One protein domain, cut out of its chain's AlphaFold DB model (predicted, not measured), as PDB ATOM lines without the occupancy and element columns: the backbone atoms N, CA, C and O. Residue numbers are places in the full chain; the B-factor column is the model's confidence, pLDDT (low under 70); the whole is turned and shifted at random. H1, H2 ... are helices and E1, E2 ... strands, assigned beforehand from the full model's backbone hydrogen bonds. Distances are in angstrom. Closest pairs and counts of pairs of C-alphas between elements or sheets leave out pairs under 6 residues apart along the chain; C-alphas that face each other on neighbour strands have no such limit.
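Overview. This is residues 4 to 100 of the 100 residues of an uncharacterized protein of Syntrophaceae bacterium PtaB.Bin038 (UniProt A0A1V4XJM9). A strongly twisted sheet of five antiparallel strands makes the body, with H3 crossing one of its faces, while H1 and H2 form a loose arm that reaches away from the sheet and makes much of the length. The far turn of this arm, residues 8 to 13, stands free. The printed part has 97 residues with three named helices and five named strands, in the order H1 H2 E1 E2 E3 E4 E5 H3; the sheet's order is E4 E3 E2 E1 E5. The class is mixed, helices and strands, with 46 residues, under half, in named elements. The whole is only just compact, close to loose, with a radius of gyration of the C-alphas of 14.6 A, and elongated, with spans of 45 by 27 by 21 A.

Along the chain. The longest strands are E2, residues 42 to 47, 15.4 A from first to last C-alpha, and E3, residues 57 to 62, 14.9 A. E1 is residues 34 to 37, E4 residues 74 to 76 and E5 residues 85 to 88. H3, residues 91 to 98, spans 10.4 A and ends at C-alpha 98 (143.770, 232.180, 221.660). H2, residues 16 to 25, spans 14.3 A. H1, residues 4 to 8, begins at C-alpha 4 (167.244, 231.483, 212.181).

Arrangement. E1 to E4 form a meander, each strand the antiparallel neighbour of the one before. E2 and E3 form a hairpin at 153 degrees between directions, with N 59 and O 44 2.8 A apart, within hydrogen-bond range. E1 and E2 form a hairpin at 114 degrees, with N 35 and O 43 at 2.8 A. E3 and E4 form a hairpin at 140 degrees, with N 75 and O 58 at 2.8 A. The edge strands are E4 and E5; E5 is antiparallel to E1 at 146 degrees, with N 86 and O 36 at 2.8 A. H3 is on the sheet at a height of 9.4 A and runs across the strands, at 76 degrees to E2 on the local plane. It lies over E2, with 4 of its C-alphas falling there, and only just not over E1, with 2. The closest C-alphas of H3 and E3 are those of Ile 97 and Leu 61, 6.8 A. H1 and H2 are not on the sheet; they are near each other, closest 8.2 A. In H1, H2 and H3 every O i to N i+4 pair is within hydrogen-bond range.

Size, cuts and confidence. The C-alphas farthest apart are those of Arg 12 and Ala 71, 45.7 A. The printed part has no cut, and its one long link is E3 to E4, 11 residues. The mean pLDDT of the printed part is 85.5; residues 4 to 14, 20, 23 to 27 and 99 to 100 are under 70.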
ATOM      1  N   ARG A   4     166.791 232.876 212.069       63.72
ATOM      2  CA  ARG A   4     167.244 231.483 212.181       63.72
ATOM      3  C   ARG A   4     168.102 231.068 210.981       63.72
ATOM      4  O   ARG A   4     169.180 230.521 211.171       63.72
ATOM      5  N   GLU A   5     167.687 231.433 209.767       65.69
ATOM      6  CA  GLU A   5     168.487 231.214 208.551       65.69
ATOM      7  C   GLU A   5     169.814 231.987 208.590       65.69
ATOM      8  O   GLU A   5     170.834 231.466 208.148       65.69
ATOM      9  N   LEU A   6     169.846 233.195 209.164       66.56
ATOM     10  CA  LEU A   6     171.091 233.957 209.350       66.56
ATOM     11  C   LEU A   6     172.076 233.264 210.305       66.56
ATOM     12  O   LEU A   6     173.283 233.340 210.088       66.56
ATOM     13  N   ILE A   7     171.571 232.582 211.336       67.44
ATOM     14  CA  ILE A   7     172.388 231.827 212.298       67.44
ATOM     15  C   ILE A   7     172.920 230.534 211.675       67.44
ATOM     16  O   ILE A   7     174.090 230.200 211.870       67.44
ATOM     17  N   ASP A   8     172.086 229.834 210.902       66.69
ATOM     18  CA  ASP A   8     172.461 228.579 210.241       66.69
ATOM     19  C   ASP A   8     173.395 228.795 209.042       66.69
ATOM     20  O   ASP A   8     174.171 227.906 208.681       66.69
ATOM     21  N   THR A   9     173.399 229.996 208.456       60.41
ATOM     22  CA  THR A   9     174.332 230.363 207.385       60.41
ATOM     23  C   THR A   9     175.733 230.609 207.957       60.41
ATOM     24  O   THR A   9     176.212 231.740 208.060       60.41
ATOM     25  N   LYS A  10     176.451 229.537 208.308       56.03
ATOM     26  CA  LYS A  10     177.893 229.623 208.550       56.03
ATOM     27  C   LYS A  10     178.593 230.117 207.271       56.03
ATOM     28  O   LYS A  10     178.660 229.405 206.273       56.03
ATOM     29  N   ASN A  11     179.209 231.298 207.363       54.62
ATOM     30  CA  ASN A  11     180.399 231.718 206.602       54.62
ATOM     31  C   ASN A  11     180.297 232.340 205.193       54.62
ATOM     32  O   ASN A  11     181.277 232.213 204.459       54.62
ATOM     33  N   ARG A  12     179.255 233.083 204.773       56.91
ATOM     34  CA  ARG A  12     179.367 233.779 203.456       56.91
ATOM     35  C   ARG A  12     179.071 235.274 203.333       56.91
ATOM     36  O   ARG A  12     179.391 235.809 202.276       56.91
ATOM     37  N   SER A  13     178.585 235.993 204.351       61.59
ATOM     38  CA  SER A  13     178.261 237.426 204.132       61.59
ATOM     39  C   SER A  13     178.606 238.400 205.259       61.59
ATOM     40  O   SER A  13     178.764 239.584 204.986       61.59
ATOM     41  N   PHE A  14     178.785 237.944 206.502       62.50
ATOM     42  CA  PHE A  14     179.056 238.837 207.633       62.50
ATOM     43  C   PHE A  14     180.190 238.308 208.498       62.50
ATOM     44  O   PHE A  14     180.303 237.100 208.716       62.50
ATOM     45  N   SER A  15     181.020 239.216 209.020       75.12
ATOM     46  CA  SER A  15     182.010 238.822 210.017       75.12
ATOM     47  C   SER A  15     181.285 238.252 211.248       75.12
ATOM     48  O   SER A  15     180.257 238.806 211.657       75.12
ATOM     49  N   PRO A  16     181.810 237.191 211.887       72.62
ATOM     50  CA  PRO A  16     181.214 236.618 213.097       72.62
ATOM     51  C   PRO A  16     180.965 237.656 214.196       72.62
ATOM     52  O   PRO A  16     180.020 237.534 214.967       72.62
ATOM     53  N   ARG A  17     181.790 238.710 214.243       77.25
ATOM     54  CA  ARG A  17     181.683 239.810 215.204       77.25
ATOM     55  C   ARG A  17     180.463 240.700 214.943       77.25
ATOM     56  O   ARG A  17     179.776 241.058 215.890       77.25
ATOM     57  N   VAL A  18     180.169 241.008 213.679       76.69
ATOM     58  CA  VAL A  18     178.973 241.777 213.282       76.69
ATOM     59  C   VAL A  18     177.710 240.943 213.472       76.69
ATOM     60  O   VAL A  18     176.739 241.439 214.032       76.69
ATOM     61  N   MET A  19     177.744 239.663 213.089       74.62
ATOM     62  CA  MET A  19     176.625 238.745 213.324       74.62
ATOM     63  C   MET A  19     176.318 238.624 214.821       74.62
ATOM     64  O   MET A  19     175.169 238.736 215.233       74.62
ATOM     65  N   ARG A  20     177.354 238.461 215.651       68.00
ATOM     66  CA  ARG A  20     177.207 238.391 217.105       68.00
ATOM     67  C   ARG A  20     176.615 239.674 217.688       68.00
ATOM     68  O   ARG A  20     175.649 239.582 218.431       68.00
ATOM     69  N   ALA A  21     177.136 240.842 217.311       71.75
ATOM     70  CA  ALA A  21     176.610 242.124 217.779       71.75
ATOM     71  C   ALA A  21     175.137 242.329 217.377       71.75
ATOM     72  O   ALA A  21     174.339 242.799 218.176       71.75
ATOM     73  N   PHE A  22     174.753 241.927 216.163       72.75
ATOM     74  CA  PHE A  22     173.368 241.996 215.693       72.75
ATOM     75  C   PHE A  22     172.434 241.061 216.477       72.75
ATOM     76  O   PHE A  22     171.375 241.485 216.935       72.75
ATOM     77  N   LEU A  23     172.846 239.808 216.692       69.12
ATOM     78  CA  LEU A  23     172.090 238.835 217.488       69.12
ATOM     79  C   LEU A  23     171.986 239.236 218.966       69.12
ATOM     80  O   LEU A  23     170.983 238.948 219.606       69.12
ATOM     81  N   GLU A  24     172.996 239.911 219.516       68.75
ATOM     82  CA  GLU A  24     172.950 240.450 220.880       68.75
ATOM     83  C   GLU A  24     171.922 241.584 221.026       68.75
ATOM     84  O   GLU A  24     171.404 241.788 222.122       68.75
ATOM     85  N   GLN A  25     171.598 242.295 219.940       69.44
ATOM     86  CA  GLN A  25     170.580 243.351 219.932       69.44
ATOM     87  C   GLN A  25     169.170 242.843 219.597       69.44
ATOM     88  O   GLN A  25     168.188 243.508 219.921       69.44
ATOM     89  N   ILE A  26     169.043 241.675 218.960       69.69
ATOM     90  CA  ILE A  26     167.759 241.146 218.491       69.69
ATOM     91  C   ILE A  26     167.435 239.850 219.225       69.69
ATOM     92  O   ILE A  26     168.085 238.822 219.030       69.69
ATOM     93  N   SER A  27     166.368 239.867 220.028       67.69
ATOM     94  CA  SER A  27     165.819 238.615 220.545       67.69
ATOM     95  C   SER A  27     165.261 237.789 219.390       67.69
ATOM     96  O   SER A  27     164.378 238.242 218.663       67.69
ATOM     97  N   LEU A  28     165.737 236.552 219.254       76.12
ATOM     98  CA  LEU A  28     165.176 235.561 218.328       76.12
ATOM     99  C   LEU A  28     163.723 235.220 218.651       76.12
ATOM    100  O   LEU A  28     162.967 234.834 217.763       76.12
ATOM    101  N   TYR A  29     163.346 235.386 219.917       85.75
ATOM    102  CA  TYR A  29     161.992 235.192 220.403       85.75
ATOM    103  C   TYR A  29     161.595 236.437 221.202       85.75
ATOM    104  O   TYR A  29     161.829 236.499 222.412       85.75
ATOM    105  N   PRO A  30     161.093 237.489 220.532       86.38
ATOM    106  CA  PRO A  30     160.641 238.704 221.200       86.38
ATOM    107  C   PRO A  30     159.567 238.411 222.248       86.38
ATOM    108  O   PRO A  30     158.782 237.473 222.087       86.38
ATOM    109  N   ILE A  31     159.483 239.253 223.277       93.12
ATOM    110  CA  ILE A  31     158.363 239.235 224.225       93.12
ATOM    111  C   ILE A  31     157.043 239.294 223.449       93.12
ATOM    112  O   ILE A  31     156.897 240.051 222.493       93.12
ATOM    113  N   GLY A  32     156.093 238.451 223.846       92.06
ATOM    114  CA  GLY A  32     154.806 238.290 223.178       92.06
ATOM    115  C   GLY A  32     154.786 237.239 222.069       92.06
ATOM    116  O   GLY A  32     153.699 236.839 221.660       92.06
ATOM    117  N   SER A  33     155.946 236.748 221.624       92.31
ATOM    118  CA  SER A  33     156.022 235.698 220.605       92.31
ATOM    119  C   SER A  33     155.524 234.368 221.149       92.31
ATOM    120  O   SER A  33     155.851 233.988 222.275       92.31
ATOM    121  N   PHE A  34     154.789 233.627 220.326       95.12
ATOM    122  CA  PHE A  34     154.361 232.272 220.649       95.12
ATOM    123  C   PHE A  34     155.365 231.268 220.099       95.12
ATOM    124  O   PHE A  34     155.725 231.299 218.918       95.12
ATOM    125  N   VAL A  35     155.818 230.369 220.963       95.81
ATOM    126  CA  VAL A  35     156.890 229.424 220.680       95.81
ATOM    127  C   VAL A  35     156.498 227.999 221.048       95.81
ATOM    128  O   VAL A  35     155.753 227.761 221.998       95.81
ATOM    129  N   ARG A  36     157.052 227.044 220.301       96.75
ATOM    130  CA  ARG A  36     157.030 225.622 220.638       96.75
ATOM    131  C   ARG A  36     158.353 225.225 221.283       96.75
ATOM    132  O   ARG A  36     159.422 225.589 220.789       96.75
ATOM    133  N   LEU A  37     158.283 224.447 222.355       97.00
ATOM    134  CA  LEU A  37     159.446 223.819 222.976       97.00
ATOM    135  C   LEU A  37     159.703 222.417 222.397       97.00
ATOM    136  O   LEU A  37     158.834 221.789 221.792       97.00
ATOM    137  N   ASN A  38     160.911 221.895 222.586       97.12
ATOM    138  CA  ASN A  38     161.332 220.570 222.109       97.12
ATOM    139  C   ASN A  38     160.531 219.387 222.675       97.12
ATOM    140  O   ASN A  38     160.520 218.322 222.067       97.12
ATOM    141  N   ASN A  39     159.823 219.571 223.785       96.75
ATOM    142  CA  ASN A  39     158.891 218.593 224.351       96.75
ATOM    143  C   ASN A  39     157.443 218.759 223.835       96.75
ATOM    144  O   ASN A  39     156.530 218.156 224.389       96.75
ATOM    145  N   ARG A  40     157.236 219.565 222.782       96.25
ATOM    146  CA  ARG A  40     155.947 219.917 222.149       96.25
ATOM    147  C   ARG A  40     155.072 220.918 222.904       96.25
ATOM    148  O   ARG A  40     154.121 221.400 222.295       96.25
ATOM    149  N   THR A  41     155.434 221.295 224.131       97.12
ATOM    150  CA  THR A  41     154.774 222.360 224.901       97.12
ATOM    151  C   THR A  41     154.684 223.655 224.092       97.12
ATOM    152  O   THR A  41     155.651 224.042 223.423       97.12
ATOM    153  N   LEU A  42     153.538 224.330 224.178       97.00
ATOM    154  CA  LEU A  42     153.304 225.635 223.564       97.00
ATOM    155  C   LEU A  42     153.287 226.722 224.630       97.00
ATOM    156  O   LEU A  42     152.723 226.556 225.715       97.00
ATOM    157  N   GLY A  43     153.877 227.865 224.308       96.19
ATOM    158  CA  GLY A  43     153.905 228.971 225.242       96.19
ATOM    159  C   GLY A  43     154.152 230.321 224.603       96.19
ATOM    160  O   GLY A  43     154.450 230.431 223.416       96.19
ATOM    161  N   LYS A  44     154.026 231.358 225.422       96.25
ATOM    162  CA  LYS A  44     154.275 232.750 225.060       96.25
ATOM    163  C   LYS A  44     155.527 233.240 225.770       96.25
ATOM    164  O   LYS A  44     155.686 233.033 226.969       96.25
ATOM    165  N   VAL A  45     156.417 233.906 225.046       96.44
ATOM    166  CA  VAL A  45     157.582 234.553 225.652       96.44
ATOM    167  C   VAL A  45     157.120 235.737 226.491       96.44
ATOM    168  O   VAL A  45     156.442 236.630 225.981       96.44
ATOM    169  N   VAL A  46     157.513 235.754 227.761       96.88
ATOM    170  CA  VAL A  46     157.170 236.825 228.711       96.88
ATOM    171  C   VAL A  46     158.390 237.614 229.181       96.88
ATOM    172  O   VAL A  46     158.243 238.762 229.575       96.88
ATOM    173  N   GLU A  47     159.594 237.049 229.059       95.31
ATOM    174  CA  GLU A  47     160.848 237.718 229.416       95.31
ATOM    175  C   GLU A  47     161.992 237.243 228.512       95.31
ATOM    176  O   GLU A  47     162.009 236.097 228.047       95.31
ATOM    177  N   THR A  48     162.970 238.117 228.276       92.69
ATOM    178  CA  THR A  48     164.203 237.816 227.540       92.69
ATOM    179  C   THR A  48     165.423 238.168 228.386       92.69
ATOM    180  O   THR A  48     165.394 239.093 229.192       92.69
ATOM    181  N   HIS A  49     166.526 237.448 228.175       89.62
ATOM    182  CA  HIS A  49     167.784 237.696 228.877       89.62
ATOM    183  C   HIS A  49     168.790 238.368 227.938       89.62
ATOM    184  O   HIS A  49     169.095 237.844 226.861       89.62
ATOM    185  N   ALA A  50     169.347 239.505 228.361       83.56
ATOM    186  CA  ALA A  50     170.426 240.170 227.635       83.56
ATOM    187  C   ALA A  50     171.628 239.222 227.460       83.56
ATOM    188  O   ALA A  50     172.007 238.495 228.381       83.56
ATOM    189  N   GLY A  51     172.199 239.181 226.253       84.25
ATOM    190  CA  GLY A  51     173.297 238.270 225.903       84.25
ATOM    191  C   GLY A  51     172.906 236.790 225.773       84.25
ATOM    192  O   GLY A  51     173.734 235.985 225.352       84.25
ATOM    193  N   GLN A  52     171.660 236.411 226.093       87.31
ATOM    194  CA  GLN A  52     171.156 235.033 226.008       87.31
ATOM    195  C   GLN A  52     169.762 234.974 225.343       87.31
ATOM    196  O   GLN A  52     168.825 234.389 225.894       87.31
ATOM    197  N   PRO A  53     169.601 235.532 224.123       81.69
ATOM    198  CA  PRO A  53     168.301 235.691 223.455       81.69
ATOM    199  C   PRO A  53     167.595 234.366 223.108       81.69
ATOM    200  O   PRO A  53     166.394 234.340 222.856       81.69
ATOM    201  N   LEU A  54     168.327 233.247 223.103       88.38
ATOM    202  CA  LEU A  54     167.797 231.898 222.869       88.38
ATOM    203  C   LEU A  54     167.231 231.219 224.125       88.38
ATOM    204  O   LEU A  54     166.730 230.096 224.042       88.38
ATOM    205  N   ARG A  55     167.334 231.868 225.289       93.56
ATOM    206  CA  ARG A  55     166.905 231.331 226.585       93.56
ATOM    207  C   ARG A  55     165.835 232.217 227.237       93.56
ATOM    208  O   ARG A  55     166.074 232.710 228.330       93.56
ATOM    209  N   PRO A  56     164.683 232.480 226.598       95.31
ATOM    210  CA  PRO A  56     163.628 233.293 227.203       95.31
ATOM    211  C   PRO A  56     162.977 232.625 228.426       95.31
ATOM    212  O   PRO A  56     163.131 231.421 228.657       95.31
ATOM    213  N   VAL A  57     162.179 233.400 229.161       97.38
ATOM    214  CA  VAL A  57     161.142 232.865 230.052       97.38
ATOM    215  C   VAL A  57     159.851 232.716 229.254       97.38
ATOM    216  O   VAL A  57     159.425 233.641 228.555       97.38
ATOM    217  N   VAL A  58     159.232 231.541 229.349       97.50
ATOM    218  CA  VAL A  58     158.040 231.169 228.581       97.50
ATOM    219  C   VAL A  58     156.885 230.879 229.533       97.50
ATOM    220  O   VAL A  58     157.003 230.008 230.392       97.50
ATOM    221  N   GLN A  59     155.768 231.586 229.371       97.50
ATOM    222  CA  GLN A  59     154.483 231.226 229.968       97.50
ATOM    223  C   GLN A  59     153.901 230.041 229.201       97.50
ATOM    224  O   GLN A  59     153.783 230.088 227.977       97.50
ATOM    225  N   ILE A  60     153.560 228.978 229.919       96.81
ATOM    226  CA  ILE A  60     153.033 227.746 229.345       96.81
ATOM    227  C   ILE A  60     151.535 227.907 229.129       96.81
ATOM    228  O   ILE A  60     150.803 228.184 230.072       96.81
ATOM    229  N   LEU A  61     151.099 227.729 227.884       95.75
ATOM    230  CA  LEU A  61     149.689 227.785 227.488       95.75
ATOM    231  C   LEU A  61     149.131 226.378 227.277       95.75
ATOM    232  O   LEU A  61     147.961 226.111 227.545       95.75
ATOM    233  N   GLU A  62     149.993 225.470 226.826       95.75
ATOM    234  CA  GLU A  62     149.680 224.069 226.601       95.75
ATOM    235  C   GLU A  62     150.878 223.210 226.973       95.75
ATOM    236  O   GLU A  62     152.005 223.497 226.559       95.75
ATOM    237  N   ASP A  63     150.647 222.169 227.764       95.06
ATOM    238  CA  ASP A  63     151.703 221.265 228.201       95.06
ATOM    239  C   ASP A  63     152.146 220.283 227.096       95.06
ATOM    240  O   ASP A  63     151.767 220.378 225.931       95.06
ATOM    241  N   ALA A  64     153.046 219.360 227.441       94.25
ATOM    242  CA  ALA A  64     153.578 218.372 226.500       94.25
ATOM    243  C   ALA A  64     152.551 217.303 226.067       94.25
ATOM    244  O   ALA A  64     152.799 216.579 225.094       94.25
ATOM    245  N   GLU A  65     151.440 217.187 226.796       94.38
ATOM    246  CA  GLU A  65     150.343 216.247 226.555       94.38
ATOM    247  C   GLU A  65     149.201 216.893 225.758       94.38
ATOM    248  O   GLU A  65     148.294 216.197 225.308       94.38
ATOM    249  N   GLY A  66     149.271 218.206 225.518       92.19
ATOM    250  CA  GLY A  66     148.256 218.956 224.784       92.19
ATOM    251  C   GLY A  66     147.166 219.545 225.679       92.19
ATOM    252  O   GLY A  66     146.197 220.112 225.168       92.19
ATOM    253  N   ASN A  67     147.305 219.442 227.005       92.88
ATOM    254  CA  ASN A  67     146.342 220.030 227.924       92.88
ATOM    255  C   ASN A  67     146.604 221.526 228.054       92.88
ATOM    256  O   ASN A  67     147.746 221.968 228.222       92.88
ATOM    257  N   ARG A  68     145.529 222.316 228.046       91.50
ATOM    258  CA  ARG A  68     145.631 223.742 228.352       91.50
ATOM    259  C   ARG A  68     146.040 223.950 229.802       91.50
ATOM    260  O   ARG A  68     145.485 223.342 230.715       91.50
ATOM    261  N   VAL A  69     146.961 224.881 230.001       91.56
ATOM    262  CA  VAL A  69     147.420 225.297 231.322       91.56
ATOM    263  C   VAL A  69     146.764 226.634 231.646       91.56
ATOM    264  O   VAL A  69     147.043 227.640 231.006       91.56
ATOM    265  N   THR A  70     145.849 226.635 232.614       79.69
ATOM    266  CA  THR A  70     145.120 227.841 233.054       79.69
ATOM    267  C   THR A  70     145.826 228.588 234.182       79.69
ATOM    268  O   THR A  70     145.542 229.757 234.420       79.69
ATOM    269  N   ALA A  71     146.737 227.921 234.889       82.19
ATOM    270  CA  ALA A  71     147.591 228.554 235.882       82.19
ATOM    271  C   ALA A  71     148.694 229.366 235.190       82.19
ATOM    272  O   ALA A  71     149.221 228.933 234.165       82.19
ATOM    273  N   ASP A  72     149.115 230.477 235.798       85.69
ATOM    274  CA  ASP A  72     150.282 231.250 235.356       85.69
ATOM    275  C   ASP A  72     151.584 230.488 235.632       85.69
ATOM    276  O   ASP A  72     152.377 230.802 236.520       85.69
ATOM    277  N   LYS A  73     151.796 229.419 234.864       94.94
ATOM    278  CA  LYS A  73     152.992 228.595 234.912       94.94
ATOM    279  C   LYS A  73     154.003 229.151 233.928       94.94
ATOM    280  O   LYS A  73     153.755 229.189 232.724       94.94
ATOM    281  N   THR A  74     155.171 229.522 234.428       97.06
ATOM    282  CA  THR A  74     156.297 229.956 233.602       97.06
ATOM    283  C   THR A  74     157.464 228.989 233.730       97.06
ATOM    284  O   THR A  74     157.636 228.300 234.736       97.06
ATOM    285  N   VAL A  75     158.274 228.915 232.679       97.06
ATOM    286  CA  VAL A  75     159.528 228.166 232.664       97.06
ATOM    287  C   VAL A  75     160.630 229.093 232.183       97.06
ATOM    288  O   VAL A  75     160.575 229.617 231.070       97.06
ATOM    289  N   ASN A  76     161.656 229.275 233.013       97.06
ATOM    290  CA  ASN A  76     162.877 229.954 232.604       97.06
ATOM    291  C   ASN A  76     163.799 228.958 231.883       97.06
ATOM    292  O   ASN A  76     164.358 228.058 232.515       97.06
ATOM    293  N   LEU A  77     163.980 229.120 230.569       96.38
ATOM    294  CA  LEU A  77     164.826 228.222 229.776       96.38
ATOM    295  C   LEU A  77     166.320 228.369 230.095       96.38
ATOM    296  O   LEU A  77     167.093 227.458 229.809       96.38
ATOM    297  N   LEU A  78     166.739 229.479 230.712       94.69
ATOM    298  CA  LEU A  78     168.118 229.669 231.157       94.69
ATOM    299  C   LEU A  78     168.507 228.655 232.243       94.69
ATOM    300  O   LEU A  78     169.583 228.068 232.179       94.69
ATOM    301  N   GLY A  79     167.606 228.406 233.198       96.31
ATOM    302  CA  GLY A  79     167.790 227.412 234.262       96.31
ATOM    303  C   GLY A  79     167.437 225.975 233.858       96.31
ATOM    304  O   GLY A  79     167.624 225.061 234.653       96.31
ATOM    305  N   ASN A  80     166.925 225.762 232.641       95.56
ATOM    306  CA  ASN A  80     166.415 224.471 232.167       95.56
ATOM    307  C   ASN A  80     167.021 224.110 230.797       95.56
ATOM    308  O   ASN A  80     166.325 224.158 229.783       95.56
ATOM    309  N   PRO A  81     168.310 223.726 230.731       90.62
ATOM    310  CA  PRO A  81     169.045 223.581 229.469       90.62
ATOM    311  C   PRO A  81     168.520 222.466 228.552       90.62
ATOM    312  O   PRO A  81     168.765 222.506 227.346       90.62
ATOM    313  N   ILE A  82     167.789 221.494 229.107       95.44
ATOM    314  CA  ILE A  82     167.127 220.419 228.353       95.44
ATOM    315  C   ILE A  82     165.901 220.902 227.568       95.44
ATOM    316  O   ILE A  82     165.418 220.181 226.697       95.44
ATOM    317  N   LEU A  83     165.388 222.099 227.872       96.25
ATOM    318  CA  LEU A  83     164.279 222.721 227.163       96.25
ATOM    319  C   LEU A  83     164.795 223.847 226.265       96.25
ATOM    320  O   LEU A  83     165.568 224.714 226.675       96.25
ATOM    321  N   TRP A  84     164.351 223.853 225.012       94.88
ATOM    322  CA  TRP A  84     164.674 224.919 224.065       94.88
ATOM    323  C   TRP A  84     163.551 225.136 223.061       94.88
ATOM    324  O   TRP A  84     162.743 224.245 222.800       94.88
ATOM    325  N   VAL A  85     163.532 226.329 222.468       94.75
ATOM    326  CA  VAL A  85     162.553 226.688 221.443       94.75
ATOM    327  C   VAL A  85     162.900 226.017 220.112       94.75
ATOM    328  O   VAL A  85     163.961 226.255 219.522       94.75
ATOM    329  N   THR A  86     161.980 225.207 219.600       93.69
ATOM    330  CA  THR A  86     162.097 224.553 218.290       93.69
ATOM    331  C   THR A  86     161.573 225.420 217.154       93.69
ATOM    332  O   THR A  86     162.080 225.312 216.043       93.69
ATOM    333  N   GLY A  87     160.644 226.339 217.421       90.12
ATOM    334  CA  GLY A  87     160.110 227.231 216.396       90.12
ATOM    335  C   GLY A  87     158.944 228.087 216.871       90.12
ATOM    336  O   GLY A  87     158.562 228.044 218.042       90.12
ATOM    337  N   ALA A  88     158.397 228.863 215.936       90.69
ATOM    338  CA  ALA A  88     157.129 229.555 216.116       90.69
ATOM    339  C   ALA A  88     155.966 228.552 216.158       90.69
ATOM    340  O   ALA A  88     156.060 227.442 215.624       90.69
ATOM    341  N   VAL A  89     154.877 228.950 216.807       92.81
ATOM    342  CA  VAL A  89     153.616 228.197 216.801       92.81
ATOM    343  C   VAL A  89     152.930 228.357 215.438       92.81
ATOM    344  O   VAL A  89     153.033 229.420 214.830       92.81
ATOM    345  N   SER A  90     152.275 227.303 214.938       90.94
ATOM    346  CA  SER A  90     151.506 227.354 213.686       90.94
ATOM    347  C   SER A  90     150.223 228.169 213.859       90.94
ATOM    348  O   SER A  90     149.709 228.287 214.969       90.94
ATOM    349  N   ASP A  91     149.656 228.679 212.765       90.75
ATOM    350  CA  ASP A  91     148.406 229.456 212.812       90.75
ATOM    351  C   ASP A  91     147.230 228.662 213.408       90.75
ATOM    352  O   ASP A  91     146.400 229.214 214.129       90.75
ATOM    353  N   GLU A  92     147.183 227.352 213.156       90.75
ATOM    354  CA  GLU A  92     146.180 226.449 213.727       90.75
ATOM    355  C   GLU A  92     146.296 226.365 215.254       90.75
ATOM    356  O   GLU A  92     145.312 226.554 215.976       90.75
ATOM    357  N   ASP A  93     147.511 226.146 215.756       91.56
ATOM    358  CA  ASP A  93     147.763 226.087 217.191       91.56
ATOM    359  C   ASP A  93     147.562 227.454 217.852       91.56
ATOM    360  O   ASP A  93     147.002 227.523 218.943       91.56
ATOM    361  N   LEU A  94     147.943 228.547 217.184       89.50
ATOM    362  CA  LEU A  94     147.676 229.916 217.633       89.50
ATOM    363  C   LEU A  94     146.175 230.169 217.798       89.50
ATOM    364  O   LEU A  94     145.737 230.658 218.840       89.50
ATOM    365  N   ALA A  95     145.371 229.796 216.801       88.69
ATOM    366  CA  ALA A  95     143.922 229.920 216.880       88.69
ATOM    367  C   ALA A  95     143.350 229.081 218.032       88.69
ATOM    368  O   ALA A  95     142.428 229.518 218.723       88.69
ATOM    369  N   ARG A  96     143.909 227.889 218.268       86.75
ATOM    370  CA  ARG A  96     143.496 227.000 219.356       86.75
ATOM    371  C   ARG A  96     143.852 227.551 220.731       86.75
ATOM    372  O   ARG A  96     143.016 227.450 221.619       86.75
ATOM    373  N   ILE A  97     145.022 228.153 220.928       86.12
ATOM    374  CA  ILE A  97     145.417 228.714 222.234       86.12
ATOM    375  C   ILE A  97     144.789 230.088 222.520       86.12
ATOM    376  O   ILE A  97     144.649 230.443 223.682       86.12
ATOM    377  N   GLN A  98     144.384 230.851 221.495       78.81
ATOM    378  CA  GLN A  98     143.770 232.180 221.660       78.81
ATOM    379  C   GLN A  98     142.242 232.166 221.805       78.81
ATOM    380  O   GLN A  98     141.680 233.098 222.367       78.81
ATOM    381  N   LYS A  99     141.546 231.132 221.314       69.81
ATOM    382  CA  LYS A  99     140.078 230.988 221.448       69.81
ATOM    383  C   LYS A  99     139.640 230.499 222.841       69.81
ATOM    384  O   LYS A  99     138.613 229.835 222.962       69.81
ATOM    385  N   GLY A 100     140.469 230.694 223.861       57.28
ATOM    386  CA  GLY A 100     140.307 230.133 225.199       57.28
ATOM    387  C   GLY A 100     140.021 231.157 226.262       57.28
ATOM    388  O   GLY A 100     140.628 232.241 226.183       57.28
TER     389      GLY A 100